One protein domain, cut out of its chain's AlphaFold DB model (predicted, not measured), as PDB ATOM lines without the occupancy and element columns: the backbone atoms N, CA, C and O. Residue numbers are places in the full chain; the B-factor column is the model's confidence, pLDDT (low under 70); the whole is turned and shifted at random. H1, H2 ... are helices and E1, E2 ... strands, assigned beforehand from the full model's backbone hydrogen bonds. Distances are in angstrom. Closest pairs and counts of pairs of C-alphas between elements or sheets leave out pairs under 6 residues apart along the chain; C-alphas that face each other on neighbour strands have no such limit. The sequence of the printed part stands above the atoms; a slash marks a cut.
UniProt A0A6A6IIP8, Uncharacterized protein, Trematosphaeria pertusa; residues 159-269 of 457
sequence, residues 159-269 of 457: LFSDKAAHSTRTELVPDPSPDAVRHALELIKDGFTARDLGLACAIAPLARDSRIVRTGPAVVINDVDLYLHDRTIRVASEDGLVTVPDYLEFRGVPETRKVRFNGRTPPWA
ATOM      1  N   LEU A 159     154.311 131.933 195.624       89.06
ATOM      2  CA  LEU A 159     155.020 131.525 194.416       89.06
ATOM      3  C   LEU A 159     154.813 132.543 193.302       89.06
ATOM      4  O   LEU A 159     155.771 132.947 192.658       89.06
ATOM      5  N   PHE A 160     153.563 132.955 193.085       86.00
ATOM      6  CA  PHE A 160     153.154 133.888 192.036       86.00
ATOM      7  C   PHE A 160     152.028 134.769 192.566       86.00
ATOM      8  O   PHE A 160     151.080 134.261 193.166       86.00
ATOM      9  N   SER A 161     152.108 136.074 192.316       82.00
ATOM     10  CA  SER A 161     151.034 137.013 192.636       82.00
ATOM     11  C   SER A 161     150.969 138.121 191.594       82.00
ATOM     12  O   SER A 161     152.004 138.618 191.152       82.00
ATOM     13  N   ASP A 162     149.760 138.496 191.179       79.81
ATOM     14  CA  ASP A 162     149.524 139.729 190.406       79.81
ATOM     15  C   ASP A 162     148.929 140.839 191.291       79.81
ATOM     16  O   ASP A 162     148.781 141.991 190.883       79.81
ATOM     17  N   LYS A 163     148.590 140.513 192.547       74.19
ATOM     18  CA  LYS A 163     147.976 141.454 193.480       74.19
ATOM     19  C   LYS A 163     149.042 142.295 194.176       74.19
ATOM     20  O   LYS A 163     149.879 141.795 194.924       74.19
ATOM     21  N   ALA A 164     148.922 143.613 194.020       55.59
ATOM     22  CA  ALA A 164     149.842 144.599 194.591       55.59
ATOM     23  C   ALA A 164     149.992 144.522 196.126       55.59
ATOM     24  O   ALA A 164     151.007 144.933 196.682       55.59
ATOM     25  N   ALA A 165     149.011 143.959 196.840       65.69
ATOM     26  CA  ALA A 165     149.086 143.807 198.295       65.69
ATOM     27  C   ALA A 165     150.273 142.933 198.751       65.69
ATOM     28  O   ALA A 165     150.774 143.114 199.859       65.69
ATOM     29  N   HIS A 166     150.736 142.017 197.895       62.44
ATOM     30  CA  HIS A 166     151.907 141.176 198.146       62.44
ATOM     31  C   HIS A 166     153.178 141.700 197.465       62.44
ATOM     32  O   HIS A 166     154.265 141.197 197.736       62.44
ATOM     33  N   SER A 167     153.067 142.720 196.606       58.75
ATOM     34  CA  SER A 167     154.191 143.235 195.821       58.75
ATOM     35  C   SER A 167     155.071 144.227 196.580       58.75
ATOM     36  O   SER A 167     156.134 144.582 196.085       58.75
ATOM     37  N   THR A 168     154.651 144.704 197.753       65.44
ATOM     38  CA  THR A 168     155.420 145.689 198.530       65.44
ATOM     39  C   THR A 168     156.371 145.058 199.540       65.44
ATOM     40  O   THR A 168     157.323 145.708 199.963       65.44
ATOM     41  N   ARG A 169     156.156 143.795 199.930       68.38
ATOM     42  CA  ARG A 169     157.037 143.109 200.883       68.38
ATOM     43  C   ARG A 169     158.204 142.457 200.151       68.38
ATOM     44  O   ARG A 169     158.033 141.476 199.432       68.38
ATOM     45  N   THR A 170     159.389 143.015 200.362       72.06
ATOM     46  CA  THR A 170     160.671 142.477 199.883       72.06
ATOM     47  C   THR A 170     161.173 141.320 200.738       72.06
ATOM     48  O   THR A 170     161.980 140.523 200.269       72.06
ATOM     49  N   GLU A 171     160.688 141.205 201.971       73.88
ATOM     50  CA  GLU A 171     161.070 140.152 202.905       73.88
ATOM     51  C   GLU A 171     159.982 139.091 203.032       73.88
ATOM     52  O   GLU A 171     158.779 139.379 203.055       73.88
ATOM     53  N   LEU A 172     160.428 137.839 203.123       70.69
ATOM     54  CA  LEU A 172     159.577 136.673 203.301       70.69
ATOM     55  C   LEU A 172     159.157 136.587 204.772       70.69
ATOM     56  O   LEU A 172     159.738 135.849 205.560       70.69
ATOM     57  N   VAL A 173     158.183 137.409 205.155       69.94
ATOM     58  CA  VAL A 173     157.650 137.415 206.517       69.94
ATOM     59  C   VAL A 173     156.408 136.547 206.572       69.94
ATOM     60  O   VAL A 173     155.451 136.841 205.841       69.94
ATOM     61  N   PRO A 174     156.346 135.588 207.508       69.94
ATOM     62  CA  PRO A 174     157.373 135.050 208.419       69.94
ATOM     63  C   PRO A 174     158.205 133.928 207.804       69.94
ATOM     64  O   PRO A 174     157.749 133.262 206.876       69.94
ATOM     65  N   ASP A 175     159.386 133.729 208.399       76.25
ATOM     66  CA  ASP A 175     160.474 132.819 208.020       76.25
ATOM     67  C   ASP A 175     159.972 131.380 207.792       76.25
ATOM     68  O   ASP A 175     159.843 130.590 208.735       76.25
ATOM     69  N   PRO A 176     159.616 131.016 206.547       84.88
ATOM     70  CA  PRO A 176     159.157 129.675 206.259       84.88
ATOM     71  C   PRO A 176     160.350 128.729 206.340       84.88
ATOM     72  O   PRO A 176     161.498 129.134 206.164       84.88
ATOM     73  N   SER A 177     160.075 127.441 206.571       87.50
ATOM     74  CA  SER A 177     161.154 126.459 206.704       87.50
ATOM     75  C   SER A 177     162.144 126.563 205.526       87.50
ATOM     76  O   SER A 177     161.692 126.712 204.383       87.50
ATOM     77  N   PRO A 178     163.459 126.434 205.767       86.00
ATOM     78  CA  PRO A 178     164.491 126.450 204.726       86.00
ATOM     79  C   PRO A 178     164.160 125.564 203.512       86.00
ATOM     80  O   PRO A 178     164.357 125.954 202.361       86.00
ATOM     81  N   ASP A 179     163.565 124.397 203.765       88.75
ATOM     82  CA  ASP A 179     163.094 123.467 202.737       88.75
ATOM     83  C   ASP A 179     161.940 124.012 201.888       88.75
ATOM     84  O   ASP A 179     161.890 123.764 200.681       88.75
ATOM     85  N   ALA A 180     161.001 124.736 202.499       90.38
ATOM     86  CA  ALA A 180     159.895 125.365 201.787       90.38
ATOM     87  C   ALA A 180     160.388 126.513 200.900       90.38
ATOM     88  O   ALA A 180     159.919 126.633 199.772       90.38
ATOM     89  N   VAL A 181     161.361 127.306 201.369       90.69
ATOM     90  CA  VAL A 181     162.012 128.347 200.554       90.69
ATOM     91  C   VAL A 181     162.723 127.723 199.360       90.69
ATOM     92  O   VAL A 181     162.481 128.135 198.229       90.69
ATOM     93  N   ARG A 182     163.546 126.690 199.592       92.38
ATOM     94  CA  ARG A 182     164.247 125.966 198.524       92.38
ATOM     95  C   ARG A 182     163.265 125.449 197.472       92.38
ATOM     96  O   ARG A 182     163.430 125.737 196.294       92.38
ATOM     97  N   HIS A 183     162.219 124.747 197.902       92.62
ATOM     98  CA  HIS A 183     161.220 124.193 196.988       92.62
ATOM     99  C   HIS A 183     160.427 125.291 196.259       92.62
ATOM    100  O   HIS A 183     160.111 125.148 195.082       92.62
ATOM    101  N   ALA A 184     160.136 126.415 196.918       93.50
ATOM    102  CA  ALA A 184     159.500 127.556 196.269       93.50
ATOM    103  C   ALA A 184     160.387 128.157 195.171       93.50
ATOM    104  O   ALA A 184     159.889 128.431 194.083       93.50
ATOM    105  N   LEU A 185     161.689 128.322 195.423       92.88
ATOM    106  CA  LEU A 185     162.638 128.830 194.428       92.88
ATOM    107  C   LEU A 185     162.776 127.880 193.231       92.88
ATOM    108  O   LEU A 185     162.770 128.355 192.098       92.88
ATOM    109  N   GLU A 186     162.836 126.566 193.472       92.69
ATOM    110  CA  GLU A 186     162.828 125.541 192.414       92.69
ATOM    111  C   GLU A 186     161.582 125.690 191.528       92.69
ATOM    112  O   GLU A 186     161.694 125.857 190.318       92.69
ATOM    113  N   LEU A 187     160.392 125.751 192.136       94.19
ATOM    114  CA  LEU A 187     159.129 125.893 191.401       94.19
ATOM    115  C   LEU A 187     159.007 127.220 190.639       94.19
ATOM    116  O   LEU A 187     158.451 127.251 189.542       94.19
ATOM    117  N   ILE A 188     159.483 128.329 191.211       93.19
ATOM    118  CA  ILE A 188     159.439 129.647 190.557       93.19
ATOM    119  C   ILE A 188     160.343 129.664 189.327       93.19
ATOM    120  O   ILE A 188     159.972 130.231 188.299       93.19
ATOM    121  N   LYS A 189     161.522 129.054 189.439       90.25
ATOM    122  CA  LYS A 189     162.532 129.064 188.392       90.25
ATOM    123  C   LYS A 189     162.209 128.090 187.262       90.25
ATOM    124  O   LYS A 189     162.291 128.469 186.096       90.25
ATOM    125  N   ASP A 190     161.814 126.869 187.602       90.69
ATOM    126  CA  ASP A 190     161.559 125.808 186.622       90.69
ATOM    127  C   ASP A 190     160.154 125.940 186.001       90.69
ATOM    128  O   ASP A 190     159.852 125.384 184.940       90.69
ATOM    129  N   GLY A 191     159.285 126.715 186.655       91.44
ATOM    130  CA  GLY A 191     157.878 126.847 186.321       91.44
ATOM    131  C   GLY A 191     157.041 125.683 186.852       91.44
ATOM    132  O   GLY A 191     157.522 124.730 187.461       91.44
ATOM    133  N   PHE A 192     155.731 125.760 186.623       92.00
ATOM    134  CA  PHE A 192     154.788 124.789 187.176       92.00
ATOM    135  C   PHE A 192     154.438 123.711 186.169       92.00
ATOM    136  O   PHE A 192     153.795 123.974 185.144       92.00
ATOM    137  N   THR A 193     154.761 122.463 186.492       91.94
ATOM    138  CA  THR A 193     154.215 121.340 185.747       91.94
ATOM    139  C   THR A 193     152.780 121.057 186.181       91.94
ATOM    140  O   THR A 193     152.296 121.423 187.254       91.94
ATOM    141  N   ALA A 194     152.078 120.309 185.338       90.81
ATOM    142  CA  ALA A 194     150.781 119.743 185.663       90.81
ATOM    143  C   ALA A 194     150.775 118.956 186.991       90.81
ATOM    144  O   ALA A 194     149.750 118.938 187.669       90.81
ATOM    145  N   ARG A 195     151.900 118.313 187.340       91.31
ATOM    146  CA  ARG A 195     152.038 117.488 188.542       91.31
ATOM    147  C   ARG A 195     152.169 118.354 189.789       91.31
ATOM    148  O   ARG A 195     151.543 118.034 190.792       91.31
ATOM    149  N   ASP A 196     152.929 119.440 189.702       93.56
ATOM    150  CA  ASP A 196     153.174 120.353 190.830       93.56
ATOM    151  C   ASP A 196     151.888 121.071 191.242       93.56
ATOM    152  O   ASP A 196     151.609 121.269 192.423       93.56
ATOM    153  N   LEU A 197     151.033 121.358 190.256       94.19
ATOM    154  CA  LEU A 197     149.682 121.876 190.461       94.19
ATOM    155  C   LEU A 197     148.709 120.825 191.032       94.19
ATOM    156  O   LEU A 197     147.521 121.104 191.149       94.19
ATOM    157  N   GLY A 198     149.148 119.598 191.326       92.75
ATOM    158  CA  GLY A 198     148.282 118.527 191.834       92.75
ATOM    159  C   GLY A 198     147.189 118.089 190.853       92.75
ATOM    160  O   GLY A 198     146.265 117.372 191.230       92.75
ATOM    161  N   LEU A 199     147.270 118.515 189.594       90.94
ATOM    162  CA  LEU A 199     146.325 118.105 188.570       90.94
ATOM    163  C   LEU A 199     146.659 116.677 188.156       90.94
ATOM    164  O   LEU A 199     147.834 116.310 188.088       90.94
ATOM    165  N   ALA A 200     145.641 115.886 187.820       82.88
ATOM    166  CA  ALA A 200     145.834 114.522 187.347       82.88
ATOM    167  C   ALA A 200     146.741 114.512 186.101       82.88
ATOM    168  O   ALA A 200     146.321 114.749 184.965       82.88
ATOM    169  N   CYS A 201     148.031 114.273 186.327       63.78
ATOM    170  CA  CYS A 201     148.966 113.844 185.310       63.78
ATOM    171  C   CYS A 201     148.637 112.394 185.001       63.78
ATOM    172  O   CYS A 201     148.286 111.628 185.893       63.78
ATOM    173  N   ALA A 202     148.740 112.020 183.735       51.12
ATOM    174  CA  ALA A 202     148.412 110.708 183.199       51.12
ATOM    175  C   ALA A 202     149.290 109.545 183.731       51.12
ATOM    176  O   ALA A 202     149.905 108.822 182.951       51.12
ATOM    177  N   ILE A 203     149.363 109.351 185.046       44.97
ATOM    178  CA  ILE A 203     150.111 108.283 185.707       44.97
ATOM    179  C   ILE A 203     149.200 107.610 186.743       44.97
ATOM    180  O   ILE A 203     149.535 107.484 187.914       44.97
ATOM    181  N   ALA A 204     148.018 107.170 186.313       43.59
ATOM    182  CA  ALA A 204     147.345 106.075 186.998       43.59
ATOM    183  C   ALA A 204     147.966 104.767 186.463       43.59
ATOM    184  O   ALA A 204     147.792 104.473 185.278       43.59
ATOM    185  N   PRO A 205     148.674 103.957 187.276       45.91
ATOM    186  CA  PRO A 205     149.379 102.758 186.796       45.91
ATOM    187  C   PRO A 205     148.455 101.645 186.272       45.91
ATOM    188  O   PRO A 205     148.934 100.624 185.785       45.91
ATOM    189  N   LEU A 206     147.135 101.807 186.402       48.12
ATOM    190  CA  LEU A 206     146.152 100.745 186.192       48.12
ATOM    191  C   LEU A 206     145.310 100.899 184.917       48.12
ATOM    192  O   LEU A 206     144.629  99.952 184.537       48.12
ATOM    193  N   ALA A 207     145.402 102.027 184.206       49.41
ATOM    194  CA  ALA A 207     144.773 102.201 182.899       49.41
ATOM    195  C   ALA A 207     145.868 102.469 181.863       49.41
ATOM    196  O   ALA A 207     146.247 103.612 181.627       49.41
ATOM    197  N   ARG A 208     146.402 101.397 181.260       50.88
ATOM    198  CA  ARG A 208     147.507 101.452 180.281       50.88
ATOM    199  C   ARG A 208     147.253 102.372 179.075       50.88
ATOM    200  O   ARG A 208     148.221 102.707 178.404       50.88
ATOM    201  N   ASP A 209     146.021 102.841 178.855       48.66
ATOM    202  CA  ASP A 209     145.642 103.551 177.626       48.66
ATOM    203  C   ASP A 209     145.002 104.940 177.798       48.66
ATOM    204  O   ASP A 209     144.800 105.631 176.802       48.66
ATOM    205  N   SER A 210     144.717 105.430 179.010       49.53
ATOM    206  CA  SER A 210     144.105 106.762 179.169       49.53
ATOM    207  C   SER A 210     145.141 107.806 179.566       49.53
ATOM    208  O   SER A 210     145.138 108.332 180.683       49.53
ATOM    209  N   ARG A 211     146.038 108.140 178.631       58.19
ATOM    210  CA  ARG A 211     146.751 109.413 178.733       58.19
ATOM    211  C   ARG A 211     145.705 110.516 178.669       58.19
ATOM    212  O   ARG A 211     145.090 110.703 177.622       58.19
ATOM    213  N   ILE A 212     145.479 111.227 179.773       66.25
ATOM    214  CA  ILE A 212     144.671 112.448 179.753       66.25
ATOM    215  C   ILE A 212     145.465 113.475 178.946       66.25
ATOM    216  O   ILE A 212     146.317 114.195 179.466       66.25
ATOM    217  N   VAL A 213     145.240 113.479 177.634       77.12
ATOM    218  CA  VAL A 213     145.780 114.494 176.742       77.12
ATOM    219  C   VAL A 213     145.007 115.763 177.033       77.12
ATOM    220  O   VAL A 213     143.796 115.826 176.815       77.12
ATOM    221  N   ARG A 214     145.704 116.780 177.540       82.50
ATOM    222  CA  ARG A 214     145.079 118.082 177.738       82.50
ATOM    223  C   ARG A 214     144.873 118.752 176.391       82.50
ATOM    224  O   ARG A 214     145.849 119.074 175.711       82.50
ATOM    225  N   THR A 215     143.620 118.924 175.989       84.69
ATOM    226  CA  THR A 215     143.251 119.420 174.657       84.69
ATOM    227  C   THR A 215     142.700 120.841 174.702       84.69
ATOM    228  O   THR A 215     142.207 121.322 175.724       84.69
ATOM    229  N   GLY A 216     142.794 121.521 173.558       89.94
ATOM    230  CA  GLY A 216     142.261 122.864 173.350       89.94
ATOM    231  C   GLY A 216     143.172 124.007 173.823       89.94
ATOM    232  O   GLY A 216     144.275 123.762 174.324       89.94
ATOM    233  N   PRO A 217     142.723 125.263 173.627       93.94
ATOM    234  CA  PRO A 217     143.437 126.452 174.086       93.94
ATOM    235  C   PRO A 217     143.635 126.438 175.601       93.94
ATOM    236  O   PRO A 217     142.781 125.936 176.341       93.94
ATOM    237  N   ALA A 218     144.766 126.995 176.035       94.62
ATOM    238  CA  ALA A 218     145.070 127.169 177.446       94.62
ATOM    239  C   ALA A 218     144.141 128.220 178.065       94.62
ATOM    240  O   ALA A 218     143.967 129.305 177.512       94.62
ATOM    241  N   VAL A 219     143.557 127.890 179.213       96.31
ATOM    242  CA  VAL A 219     142.802 128.835 180.033       96.31
ATOM    243  C   VAL A 219     143.801 129.625 180.863       96.31
ATOM    244  O   VAL A 219     144.571 129.043 181.630       96.31
ATOM    245  N   VAL A 220     143.810 130.941 180.677       95.62
ATOM    246  CA  VAL A 220     144.653 131.853 181.447       95.62
ATOM    247  C   VAL A 220     143.910 132.252 182.717       95.62
ATOM    248  O   VAL A 220     142.768 132.698 182.650       95.62
ATOM    249  N   ILE A 221     144.561 132.072 183.859       94.94
ATOM    250  CA  ILE A 221     144.040 132.394 185.186       94.94
ATOM    251  C   ILE A 221     144.906 133.513 185.751       94.94
ATOM    252  O   ILE A 221     146.101 133.319 185.944       94.94
ATOM    253  N   ASN A 222     144.315 134.678 185.980       93.38
ATOM    254  CA  ASN A 222     145.005 135.906 186.384       93.38
ATOM    255  C   ASN A 222     144.362 136.577 187.610       93.38
ATOM    256  O   ASN A 222     144.666 137.721 187.922       93.38
ATOM    257  N   ASP A 223     143.427 135.901 188.274       91.94
ATOM    258  CA  ASP A 223     142.634 136.439 189.383       91.94
ATOM    259  C   ASP A 223     143.099 135.950 190.765       91.94
ATOM    260  O   ASP A 223     142.535 136.342 191.795       91.94
ATOM    261  N   VAL A 224     144.138 135.114 190.806       92.62
ATOM    262  CA  VAL A 224     144.577 134.432 192.023       92.62
ATOM    263  C   VAL A 224     146.081 134.421 192.211       92.62
ATOM    264  O   VAL A 224     146.854 134.467 191.258       92.62
ATOM    265  N   ASP A 225     146.463 134.281 193.475       92.56
ATOM    266  CA  ASP A 225     147.839 134.113 193.908       92.56
ATOM    267  C   ASP A 225     148.093 132.637 194.246       92.56
ATOM    268  O   ASP A 225     147.210 131.937 194.766       92.56
ATOM    269  N   LEU A 226     149.305 132.172 193.950       94.56
ATOM    270  CA  LEU A 226     149.756 130.810 194.217       94.56
ATOM    271  C   LEU A 226     150.635 130.769 195.462       94.56
ATOM    272  O   LEU A 226     151.545 131.579 195.621       94.56
ATOM    273  N   TYR A 227     150.392 129.772 196.302       94.12
ATOM    274  CA  TYR A 227     151.047 129.561 197.587       94.12
ATOM    275  C   TYR A 227     151.600 128.138 197.678       94.12
ATOM    276  O   TYR A 227     150.968 127.203 197.187       94.12
ATOM    277  N   LEU A 228     152.741 127.946 198.343       94.00
ATOM    278  CA  LEU A 228     153.304 126.620 198.612       94.00
ATOM    279  C   LEU A 228     153.010 126.171 200.047       94.00
ATOM    280  O   LEU A 228     153.642 126.648 200.983       94.00
ATOM    281  N   HIS A 229     152.103 125.209 200.226       92.75
ATOM    282  CA  HIS A 229     151.751 124.655 201.540       92.75
ATOM    283  C   HIS A 229     151.920 123.135 201.538       92.75
ATOM    284  O   HIS A 229     151.352 122.462 200.680       92.75
ATOM    285  N   ASP A 230     152.666 122.572 202.493       91.56
ATOM    286  CA  ASP A 230     152.973 121.131 202.566       91.56
ATOM    287  C   ASP A 230     153.431 120.547 201.219       91.56
ATOM    288  O   ASP A 230     152.924 119.526 200.750       91.56
ATOM    289  N   ARG A 231     154.361 121.239 200.542       91.62
ATOM    290  CA  ARG A 231     154.878 120.860 199.210       91.62
ATOM    291  C   ARG A 231     153.814 120.791 198.103       91.62
ATOM    292  O   ARG A 231     154.078 120.226 197.048       91.62
ATOM    293  N   THR A 232     152.635 121.361 198.333       94.12
ATOM    294  CA  THR A 232     151.522 121.395 197.381       94.12
ATOM    295  C   THR A 232     151.193 122.837 197.020       94.12
ATOM    296  O   THR A 232     151.063 123.690 197.901       94.12
ATOM    297  N   ILE A 233     151.024 123.111 195.724       95.56
ATOM    298  CA  ILE A 233     150.600 124.430 195.255       95.56
ATOM    299  C   ILE A 233     149.115 124.621 195.566       95.56
ATOM    300  O   ILE A 233     148.264 123.799 195.208       95.56
ATOM    301  N   ARG A 234     148.801 125.723 196.239       95.62
ATOM    302  CA  ARG A 234     147.451 126.123 196.626       95.62
ATOM    303  C   ARG A 234     147.113 127.500 196.082       95.62
ATOM    304  O   ARG A 234     147.989 128.323 195.841       95.62
ATOM    305  N   VAL A 235     145.822 127.731 195.909       94.94
ATOM    306  CA  VAL A 235     145.239 128.987 195.450       94.94
ATOM    307  C   VAL A 235     144.617 129.702 196.644       94.94
ATOM    308  O   VAL A 235     143.877 129.083 197.413       94.94
ATOM    309  N   ALA A 236     144.890 130.999 196.793       92.50
ATOM    310  CA  ALA A 236     144.189 131.814 197.782       92.50
ATOM    311  C   ALA A 236     142.756 132.137 197.340       92.50
ATOM    312  O   ALA A 236     142.520 132.719 196.281       92.50
ATOM    313  N   SER A 237     141.812 131.770 198.199       91.50
ATOM    314  CA  SER A 237     140.380 132.059 198.144       91.50
ATOM    315  C   SER A 237     139.988 132.950 199.331       91.50
ATOM    316  O   SER A 237     140.752 133.099 200.285       91.50
ATOM    317  N   GLU A 238     138.780 133.513 199.300       89.12
ATOM    318  CA  GLU A 238     138.187 134.253 200.425       89.12
ATOM    319  C   GLU A 238     138.098 133.394 201.697       89.12
ATOM    320  O   GLU A 238     138.308 133.896 202.799       89.12
ATOM    321  N   ASP A 239     137.850 132.090 201.539       89.62
ATOM    322  CA  ASP A 239     137.704 131.150 202.655       89.62
ATOM    323  C   ASP A 239     139.050 130.598 203.170       89.62
ATOM    324  O   ASP A 239     139.101 129.995 204.244       89.62
ATOM    325  N   GLY A 240     140.145 130.764 202.418       92.75
ATOM    326  CA  GLY A 240     141.460 130.205 202.750       92.75
ATOM    327  C   GLY A 240     142.226 129.659 201.542       92.75
ATOM    328  O   GLY A 240     142.022 130.080 200.409       92.75
ATOM    329  N   LEU A 241     143.131 128.709 201.777       94.06
ATOM    330  CA  LEU A 241     143.948 128.062 200.750       94.06
ATOM    331  C   LEU A 241     143.291 126.770 200.250       94.06
ATOM    332  O   LEU A 241     143.186 125.777 200.980       94.06
ATOM    333  N   VAL A 242     142.919 126.753 198.974       95.88
ATOM    334  CA  VAL A 242     142.330 125.589 198.294       95.88
ATOM    335  C   VAL A 242     143.329 124.949 197.338       95.88
ATOM    336  O   VAL A 242     144.279 125.590 196.894       95.88
ATOM    337  N   THR A 243     143.149 123.668 197.026       96.25
ATOM    338  CA  THR A 243     143.996 123.019 196.019       96.25
ATOM    339  C   THR A 243     143.691 123.583 194.629       96.25
ATOM    340  O   THR A 243     142.574 124.036 194.362       96.25
ATOM    341  N   VAL A 244     144.675 123.569 193.726       96.12
ATOM    342  CA  VAL A 244     144.457 124.020 192.343       96.12
ATOM    343  C   VAL A 244     143.322 123.236 191.651       96.12
ATOM    344  O   VAL A 244     142.478 123.892 191.045       96.12
ATOM    345  N   PRO A 245     143.215 121.890 191.750       96.06
ATOM    346  CA  PRO A 245     142.091 121.152 191.167       96.06
ATOM    347  C   PRO A 245     140.722 121.626 191.675       96.06
ATOM    348  O   PRO A 245     139.831 121.890 190.866       96.06
ATOM    349  N   ASP A 246     140.575 121.814 192.992       95.56
ATOM    350  CA  ASP A 246     139.325 122.290 193.599       95.56
ATOM    351  C   ASP A 246     138.964 123.703 193.112       95.56
ATOM    352  O   ASP A 246     137.802 123.997 192.818       95.56
ATOM    353  N   TYR A 247     139.966 124.577 192.974       95.94
ATOM    354  CA  TYR A 247     139.778 125.918 192.424       95.94
ATOM    355  C   TYR A 247     139.313 125.888 190.960       95.94
ATOM    356  O   TYR A 247     138.390 126.612 190.581       95.94
ATOM    357  N   LEU A 248     139.918 125.036 190.125       95.75
ATOM    358  CA  LEU A 248     139.518 124.893 188.723       95.75
ATOM    359  C   LEU A 248     138.091 124.355 188.592       95.75
ATOM    360  O   LEU A 248     137.320 124.880 187.787       95.75
ATOM    361  N   GLU A 249     137.719 123.370 189.413       94.12
ATOM    362  CA  GLU A 249     136.353 122.844 189.474       94.12
ATOM    363  C   GLU A 249     135.359 123.953 189.848       94.12
ATOM    364  O   GLU A 249     134.339 124.113 189.177       94.12
ATOM    365  N   PHE A 250     135.687 124.782 190.849       92.88
ATOM    366  CA  PHE A 250     134.876 125.940 191.238       92.88
ATOM    367  C   PHE A 250     134.704 126.956 190.097       92.88
ATOM    368  O   PHE A 250     133.616 127.502 189.905       92.88
ATOM    369  N   ARG A 251     135.749 127.178 189.290       94.81
ATOM    370  CA  ARG A 251     135.702 128.048 188.099       94.81
ATOM    371  C   ARG A 251     135.023 127.396 186.890       94.81
ATOM    372  O   ARG A 251     134.880 128.049 185.857       94.81
ATOM    373  N   GLY A 252     134.605 126.132 186.989       94.94
ATOM    374  CA  GLY A 252     134.031 125.375 185.875       94.94
ATOM    375  C   GLY A 252     135.050 125.035 184.782       94.94
ATOM    376  O   GLY A 252     134.666 124.778 183.639       94.94
ATOM    377  N   VAL A 253     136.344 125.051 185.108       95.00
ATOM    378  CA  VAL A 253     137.426 124.668 184.197       95.00
ATOM    379  C   VAL A 253     137.659 123.163 184.343       95.00
ATOM    380  O   VAL A 253     138.071 122.711 185.409       95.00
ATOM    381  N   PRO A 254     137.415 122.354 183.299       91.69
ATOM    382  CA  PRO A 254     137.616 120.915 183.404       91.69
ATOM    383  C   PRO A 254     139.111 120.590 183.530       91.69
ATOM    384  O   PRO A 254     139.937 121.181 182.836       91.69
ATOM    385  N   GLU A 255     139.461 119.590 184.347       88.31
ATOM    386  CA  GLU A 255     140.855 119.160 184.593       88.31
ATOM    387  C   GLU A 255     141.614 118.744 183.317       88.31
ATOM    388  O   GLU A 255     142.845 118.732 183.268       88.31
ATOM    389  N   THR A 256     140.876 118.409 182.256       87.38
ATOM    390  CA  THR A 256     141.419 118.067 180.938       87.38
ATOM    391  C   THR A 256     141.894 119.285 180.146       87.38
ATOM    392  O   THR A 256     142.508 119.122 179.093       87.38
ATOM    393  N   ARG A 257     141.638 120.517 180.597       92.06
ATOM    394  CA  ARG A 257     142.109 121.727 179.916       92.06
ATOM    395  C   ARG A 257     143.532 122.076 180.325       92.06
ATOM    396  O   ARG A 257     143.954 121.881 181.461       92.06
ATOM    397  N   LYS A 258     144.289 122.624 179.373       92.81
ATOM    398  CA  LYS A 258     145.556 123.291 179.688       92.81
ATOM    399  C   LYS A 258     145.235 124.559 180.478       92.81
ATOM    400  O   LYS A 258     144.338 125.302 180.087       92.81
ATOM    401  N   VAL A 259     145.968 124.799 181.555       94.75
ATOM    402  CA  VAL A 259     145.838 126.002 182.380       94.75
ATOM    403  C   VAL A 259     147.185 126.701 182.453       94.75
ATOM    404  O   VAL A 259     148.221 126.037 182.488       94.75
ATOM    405  N   ARG A 260     147.162 128.031 182.443       93.88
ATOM    406  CA  ARG A 260     148.326 128.887 182.663       93.88
ATOM    407  C   ARG A 260     147.948 129.907 183.723       93.88
ATOM    408  O   ARG A 260     146.976 130.631 183.543       93.88
ATOM    409  N   PHE A 261     148.719 129.966 184.798       93.31
ATOM    410  CA  PHE A 261     148.589 131.026 185.787       93.31
ATOM    411  C   PHE A 261     149.425 132.215 185.325       93.31
ATOM    412  O   PHE A 261     150.606 132.063 185.016       93.31
ATOM    413  N   ASN A 262     148.795 133.377 185.219       89.94
ATOM    414  CA  ASN A 262     149.477 134.641 185.020       89.94
ATOM    415  C   ASN A 262     149.687 135.278 186.390       89.94
ATOM    416  O   ASN A 262     148.743 135.457 187.152       89.94
ATOM    417  N   GLY A 263     150.931 135.629 186.672       87.00
ATOM    418  CA  GLY A 263     151.325 136.387 187.846       87.00
ATOM    419  C   GLY A 263     152.785 136.786 187.705       87.00
ATOM    420  O   GLY A 263     153.437 136.439 186.714       87.00
ATOM    421  N   ARG A 264     153.292 137.516 188.691       90.50
ATOM    422  CA  ARG A 264     154.681 137.967 188.726       90.50
ATOM    423  C   ARG A 264     155.461 137.162 189.753       90.50
ATOM    424  O   ARG A 264     154.900 136.726 190.764       90.50
ATOM    425  N   THR A 265     156.760 137.019 189.504       91.06
ATOM    426  CA  THR A 265     157.705 136.548 190.516       91.06
ATOM    427  C   THR A 265     157.618 137.481 191.724       91.06
ATOM    428  O   THR A 265     157.729 138.700 191.556       91.06
ATOM    429  N   PRO A 266     157.392 136.951 192.932       90.12
ATOM    430  CA  PRO A 266     157.207 137.774 194.112       90.12
ATOM    431  C   PRO A 266     158.505 138.528 194.445       90.12
ATOM    432  O   PRO A 266     159.597 138.008 194.188       90.12
ATOM    433  N   PRO A 267     158.418 139.735 195.036       88.81
ATOM    434  CA  PRO A 267     159.586 140.583 195.281       88.81
ATOM    435  C   PRO A 267     160.687 139.898 196.091       88.81
ATOM    436  O   PRO A 267     161.859 140.073 195.778       88.81
ATOM    437  N   TRP A 268     160.320 139.077 197.082       87.94
ATOM    438  CA  TRP A 268     161.283 138.321 197.889       87.94
ATOM    439  C   TRP A 268     162.140 137.377 197.034       87.94
ATOM    440  O   TRP A 268     163.353 137.315 197.211       87.94
ATOM    441  N   ALA A 269     161.533 136.683 196.067       91.25
ATOM    442  CA  ALA A 269     162.250 135.778 195.178       91.25
ATOM    443  C   ALA A 269     163.075 136.571 194.161       91.25
ATOM    444  O   ALA A 269     164.231 136.242 193.923       91.25
TER     445      ALA A 269
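AT A GLANCE: This is residues 159 to 269 of the 457 residues of an uncharacterized protein of Trematosphaeria pertusa (UniProt A0A6A6IIP8). What shape? With little regular structure, H2 packs over a meander of consecutive antiparallel strands, E2 E3 E4, H1 grazes it, and residues 204 to 209 stick out. What is named? H1 E1 E2 E3 E4 H2 E5, mixed in class, hold 40 of 111 printed residues. The whole is compact, radius of gyration of the C-alphas 15.0 A, spanning 47 by 27 by 25 A.

HOW THE PARTS SIT: How do strands pair? E3, residues 232 to 237, forms hairpins with E2, 226 to 229, and E4, 240 to 243; N 227 and O 234 are 2.8 A apart, as are N 235 and O 242. Where are helices? H2, 244 to 250, is on this sheet; H1, 178 to 190, only grazes it.

IN THESE COORDINATES: Where does H1 begin? C-alpha 178 is at (164.491, 126.450, 204.726). And the last strand? E5, 259 to 261, parallel to E1, 219 to 221, ends at (148.589, 131.026, 185.787).

THE WHOLE: Any cut? The printed part has none. Which link is long? H1 to E1, 28 residues, is long. Where is confidence low? Residues 201 to 212, among others, are under pLDDT 70.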